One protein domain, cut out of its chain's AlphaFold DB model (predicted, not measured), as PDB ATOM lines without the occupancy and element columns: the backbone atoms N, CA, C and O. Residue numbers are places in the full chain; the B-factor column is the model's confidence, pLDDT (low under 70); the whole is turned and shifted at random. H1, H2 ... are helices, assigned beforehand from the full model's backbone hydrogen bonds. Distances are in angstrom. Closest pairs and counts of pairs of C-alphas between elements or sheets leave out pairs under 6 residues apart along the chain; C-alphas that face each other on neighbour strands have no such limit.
ATOM      1  N   ALA A  20      40.669 -69.201  33.265       89.38
ATOM      2  CA  ALA A  20      40.497 -68.940  31.838       89.38
ATOM      3  C   ALA A  20      39.014 -68.864  31.434       89.38
ATOM      4  O   ALA A  20      38.623 -67.987  30.656       89.38
ATOM      5  N   GLU A  21      38.171 -69.739  31.985       86.31
ATOM      6  CA  GLU A  21      36.722 -69.714  31.768       86.31
ATOM      7  C   GLU A  21      36.067 -68.489  32.400       86.31
ATOM      8  O   GLU A  21      35.213 -67.864  31.764       86.31
ATOM      9  N   CYS A  22      36.501 -68.097  33.603       85.81
ATOM     10  CA  CYS A  22      36.068 -66.855  34.244       85.81
ATOM     11  C   CYS A  22      36.343 -65.654  33.333       85.81
ATOM     12  O   CYS A  22      35.436 -64.876  33.033       85.81
ATOM     13  N   ARG A  23      37.577 -65.546  32.817       88.25
ATOM     14  CA  ARG A  23      37.978 -64.471  31.901       88.25
ATOM     15  C   ARG A  23      37.154 -64.483  30.615       88.25
ATOM     16  O   ARG A  23      36.690 -63.435  30.174       88.25
ATOM     17  N   ARG A  24      36.930 -65.659  30.019       88.69
ATOM     18  CA  ARG A  24      36.111 -65.801  28.804       88.69
ATOM     19  C   ARG A  24      34.668 -65.341  29.039       88.69
ATOM     20  O   ARG A  24      34.133 -64.598  28.219       88.69
ATOM     21  N   ARG A  25      34.051 -65.744  30.158       87.25
ATOM     22  CA  ARG A  25      32.696 -65.314  30.543       87.25
ATOM     23  C   ARG A  25      32.627 -63.805  30.772       87.25
ATOM     24  O   ARG A  25      31.735 -63.165  30.222       87.25
ATOM     25  N   ALA A  26      33.583 -63.238  31.505       88.25
ATOM     26  CA  ALA A  26      33.650 -61.798  31.748       88.25
ATOM     27  C   ALA A  26      33.724 -60.998  30.436       88.25
ATOM     28  O   ALA A  26      32.981 -60.038  30.260       88.25
ATOM     29  N   LEU A  27      34.545 -61.435  29.472       91.62
ATOM     30  CA  LEU A  27      34.643 -60.784  28.160       91.62
ATOM     31  C   LEU A  27      33.334 -60.843  27.362       91.62
ATOM     32  O   LEU A  27      32.979 -59.871  26.698       91.62
ATOM     33  N   LEU A  28      32.617 -61.969  27.407       92.06
ATOM     34  CA  LEU A  28      31.321 -62.103  26.737       92.06
ATOM     35  C   LEU A  28      30.274 -61.162  27.343       92.06
ATOM     36  O   LEU A  28      29.597 -60.455  26.598       92.06
ATOM     37  N   LEU A  29      30.189 -61.110  28.674       88.56
ATOM     38  CA  LEU A  29      29.278 -60.212  29.385       88.56
ATOM     39  C   LEU A  29      29.616 -58.743  29.111       88.56
ATOM     40  O   LEU A  29      28.722 -57.963  28.796       88.56
ATOM     41  N   GLN A  30      30.901 -58.382  29.133       86.38
ATOM     42  CA  GLN A  30      31.341 -57.024  28.817       86.38
ATOM     43  C   GLN A  30      30.950 -56.618  27.393       86.38
ATOM     44  O   GLN A  30      30.466 -55.514  27.191       86.38
ATOM     45  N   ARG A  31      31.097 -57.507  26.401       85.75
ATOM     46  CA  ARG A  31      30.684 -57.228  25.012       85.75
ATOM     47  C   ARG A  31      29.178 -57.016  24.881       85.75
ATOM     48  O   ARG A  31      28.747 -56.165  24.108       85.75
ATOM     49  N   GLN A  32      28.379 -57.799  25.603       89.62
ATOM     50  CA  GLN A  32      26.923 -57.643  25.618       89.62
ATOM     51  C   GLN A  32      26.519 -56.316  26.266       89.62
ATOM     52  O   GLN A  32      25.707 -55.590  25.699       89.62
ATOM     53  N   ALA A  33      27.137 -55.974  27.398       84.81
ATOM     54  CA  ALA A  33      26.933 -54.695  28.066       84.81
ATOM     55  C   ALA A  33      27.363 -53.514  27.181       84.81
ATOM     56  O   ALA A  33      26.604 -52.566  27.023       84.81
ATOM     57  N   ASP A  34      28.526 -53.603  26.529       83.06
ATOM     58  CA  ASP A  34      29.037 -52.577  25.612       83.06
ATOM     59  C   ASP A  34      28.088 -52.347  24.421       83.06
ATOM     60  O   ASP A  34      27.955 -51.217  23.960       83.06
ATOM     61  N   ARG A  35      27.406 -53.395  23.931       80.75
ATOM     62  CA  ARG A  35      26.416 -53.282  22.845       80.75
ATOM     63  C   ARG A  35      25.143 -52.557  23.280       80.75
ATOM     64  O   ARG A  35      24.516 -51.898  22.458       80.75
ATOM     65  N   LEU A  36      24.745 -52.725  24.538       81.50
ATOM     66  CA  LEU A  36      23.565 -52.081  25.116       81.50
ATOM     67  C   LEU A  36      23.875 -50.707  25.712       81.50
ATOM     68  O   LEU A  36      22.949 -50.013  26.116       81.50
ATOM     69  N   ASN A  37      25.150 -50.323  25.796       74.31
ATOM     70  CA  ASN A  37      25.553 -49.076  26.416       74.31
ATOM     71  C   ASN A  37      25.073 -47.886  25.562       74.31
ATOM     72  O   ASN A  37      25.590 -47.693  24.456       74.31
ATOM     73  N   PRO A  38      24.115 -47.072  26.051       74.94
ATOM     74  CA  PRO A  38      23.629 -45.902  25.319       74.94
ATOM     75  C   PRO A  38      24.706 -44.814  25.202       74.94
ATOM     76  O   PRO A  38      24.599 -43.921  24.365       74.94
ATOM     77  N   TYR A  39      25.762 -44.909  26.013       67.75
ATOM     78  CA  TYR A  39      26.935 -44.057  25.946       67.75
ATOM     79  C   TYR A  39      28.058 -44.832  25.251       67.75
ATOM     80  O   TYR A  39      28.636 -45.738  25.856       67.75
ATOM     81  N   PRO A  40      28.411 -44.521  23.993       63.56
ATOM     82  CA  PRO A  40      29.541 -45.187  23.358       63.56
ATOM     83  C   PRO A  40      30.778 -45.011  24.243       63.56
ATOM     84  O   PRO A  40      30.964 -43.939  24.828       63.56
ATOM     85  N   LYS A  41      31.628 -46.052  24.347       63.09
ATOM     86  CA  LYS A  41      32.955 -45.900  24.970       63.09
ATOM     87  C   LYS A  41      33.544 -44.606  24.441       63.09
ATOM     88  O   LYS A  41      33.518 -44.411  23.222       63.09
ATOM     89  N   ALA A  42      34.011 -43.740  25.344       61.38
ATOM     90  CA  ALA A  42      34.680 -42.513  24.950       61.38
ATOM     91  C   ALA A  42      35.672 -42.905  23.859       61.38
ATOM     92  O   ALA A  42      36.564 -43.722  24.102       61.38
ATOM     93  N   ARG A  43      35.429 -42.442  22.625       60.53
ATOM     94  CA  ARG A  43      36.415 -42.593  21.559       60.53
ATOM     95  C   ARG A  43      37.646 -41.948  22.172       60.53
ATOM     96  O   ARG A  43      37.536 -40.790  22.573       60.53
ATOM     97  N   GLY A  44      38.695 -42.739  22.411       64.19
ATOM     98  CA  GLY A  44      39.867 -42.295  23.162       64.19
ATOM     99  C   GLY A  44      40.270 -40.897  22.711       64.19
ATOM    100  O   GLY A  44      40.049 -40.544  21.552       64.19
ATOM    101  N   PHE A  45      40.765 -40.074  23.629       66.88
ATOM    102  CA  PHE A  45      41.120 -38.697  23.313       66.88
ATOM    103  C   PHE A  45      42.062 -38.672  22.098       66.88
ATOM    104  O   PHE A  45      43.200 -39.127  22.168       66.88
ATOM    105  N   VAL A  46      41.566 -38.192  20.953       69.31
ATOM    106  CA  VAL A  46      42.362 -38.143  19.725       69.31
ATOM    107  C   VAL A  46      43.159 -36.849  19.745       69.31
ATOM    108  O   VAL A  46      42.667 -35.796  19.344       69.31
ATOM    109  N   PHE A  47      44.405 -36.930  20.204       77.81
ATOM    110  CA  PHE A  47      45.347 -35.826  20.083       77.81
ATOM    111  C   PHE A  47      45.912 -35.770  18.658       77.81
ATOM    112  O   PHE A  47      46.591 -36.694  18.209       77.81
ATOM    113  N   ARG A  48      45.636 -34.681  17.933       82.38
ATOM    114  CA  ARG A  48      46.253 -34.401  16.627       82.38
ATOM    115  C   ARG A  48      47.429 -33.447  16.806       82.38
ATOM    116  O   ARG A  48      47.229 -32.254  17.014       82.38
ATOM    117  N   ALA A  49      48.641 -33.975  16.683       87.88
ATOM    118  CA  ALA A  49      49.867 -33.187  16.636       87.88
ATOM    119  C   ALA A  49      50.203 -32.769  15.197       87.88
ATOM    120  O   ALA A  49      49.861 -33.476  14.248       87.88
ATOM    121  N   LYS A  50      50.902 -31.640  15.029       90.62
ATOM    122  CA  LYS A  50      51.391 -31.198  13.710       90.62
ATOM    123  C   LYS A  50      52.635 -31.967  13.257       90.62
ATOM    124  O   LYS A  50      52.890 -32.043  12.060       90.62
ATOM    125  N   SER A  51      53.387 -32.532  14.201       93.88
ATOM    126  CA  SER A  51      54.554 -33.379  13.949       93.88
ATOM    127  C   SER A  51      54.605 -34.555  14.922       93.88
ATOM    128  O   SER A  51      53.905 -34.580  15.942       93.88
ATOM    129  N   TRP A  52      55.452 -35.534  14.609       86.81
ATOM    130  CA  TRP A  52      55.685 -36.677  15.484       86.81
ATOM    131  C   TRP A  52      56.337 -36.270  16.812       86.81
ATOM    132  O   TRP A  52      55.941 -36.798  17.852       86.81
ATOM    133  N   GLU A  53      57.267 -35.300  16.822       94.12
ATOM    134  CA  GLU A  53      57.899 -34.845  18.072       94.12
ATOM    135  C   GLU A  53      56.868 -34.266  19.044       94.12
ATOM    136  O   GLU A  53      56.859 -34.630  20.217       94.12
ATOM    137  N   GLN A  54      55.934 -33.444  18.550       92.06
ATOM    138  CA  GLN A  54      54.858 -32.886  19.376       92.06
ATOM    139  C   GLN A  54      53.953 -33.965  19.978       92.06
ATOM    140  O   GLN A  54      53.519 -33.842  21.123       92.06
ATOM    141  N   TYR A  55      53.664 -35.028  19.223       88.50
ATOM    142  CA  TYR A  55      52.909 -36.168  19.740       88.50
ATOM    143  C   TYR A  55      53.688 -36.912  20.832       88.50
ATOM    144  O   TYR A  55      53.116 -37.273  21.862       88.50
ATOM    145  N   ALA A  56      54.990 -37.123  20.634       88.31
ATOM    146  CA  ALA A  56      55.843 -37.814  21.593       88.31
ATOM    147  C   ALA A  56      56.000 -37.026  22.906       88.31
ATOM    148  O   ALA A  56      55.930 -37.624  23.980       88.31
ATOM    149  N   GLU A  57      56.164 -35.703  22.827       91.75
ATOM    150  CA  GLU A  57      56.197 -34.799  23.985       91.75
ATOM    151  C   GLU A  57      54.882 -34.884  24.774       91.75
ATOM    152  O   GLU A  57      54.881 -35.154  25.974       91.75
ATOM    153  N   TRP A  58      53.748 -34.756  24.074       87.19
ATOM    154  CA  TRP A  58      52.416 -34.857  24.668       87.19
ATOM    155  C   TRP A  58      52.180 -36.213  25.343       87.19
ATOM    156  O   TRP A  58      51.670 -36.255  26.463       87.19
ATOM    157  N   ARG A  59      52.594 -37.318  24.706       82.38
ATOM    158  CA  ARG A  59      52.445 -38.679  25.243       82.38
ATOM    159  C   ARG A  59      53.227 -38.874  26.540       82.38
ATOM    160  O   ARG A  59      52.713 -39.506  27.454       82.38
ATOM    161  N   LYS A  60      54.446 -38.334  26.630       86.50
ATOM    162  CA  LYS A  60      55.280 -38.414  27.844       86.50
ATOM    163  C   LYS A  60      54.678 -37.650  29.026       86.50
ATOM    164  O   LYS A  60      54.944 -38.008  30.163       86.50
ATOM    165  N   GLN A  61      53.881 -36.618  28.753       85.81
ATOM    166  CA  GLN A  61      53.213 -35.805  29.773       85.81
ATOM    167  C   GLN A  61      51.902 -36.427  30.283       85.81
ATOM    168  O   GLN A  61      51.326 -35.916  31.242       85.81
ATOM    169  N   GLN A  62      51.398 -37.502  29.658       81.00
ATOM    170  CA  GLN A  62      50.164 -38.150  30.105       81.00
ATOM    171  C   GLN A  62      50.444 -39.176  31.205       81.00
ATOM    172  O   GLN A  62      50.966 -40.255  30.941       81.00
TER     173      GLN A  62
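AT A GLANCE: This is residues 20 to 62 of the 68 residues of an uncharacterized protein of Pedosphaera sp. Tous-C6FEB (UniProt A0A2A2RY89). A long helix, H1, and a short helix, H2, sit at the two ends of an extended strap, residues 37 to 51, with no packing between them and no shared core. H1 and the first part of the strap, residues 20 to 46, stand free. The printed part has 43 residues with two named helices, H1 then H2, and no named strand; the class is all helix. It is extended, with a radius of gyration of the C-alphas of 16.9 A and spans of 42 by 28 by 14 A, only just flat.

IN THESE COORDINATES: H1, residues 20 to 36, begins with C-alpha 20 at (40.497, -68.940, 31.838) and is 24.8 A long from first to last C-alpha. H2, residues 52 to 60, is 12.5 A long and ends with C-alpha 60 at (55.280, -38.414, 27.844).

HOW THE PARTS SIT: H1 and H2 are apart, with no C-alpha of the one within 8 A of the other. In H1 and H2, every O i to N i+4 pair is within hydrogen-bond range.

THE WHOLE: The C-alphas of Glu 21 and Lys 50, the two farthest apart, are 45.0 A apart. The link from H1 to H2 is long, with 15 residues. The printed part has no cut. Its mean pLDDT is 82.3, and residues 39 to 46 are under 70.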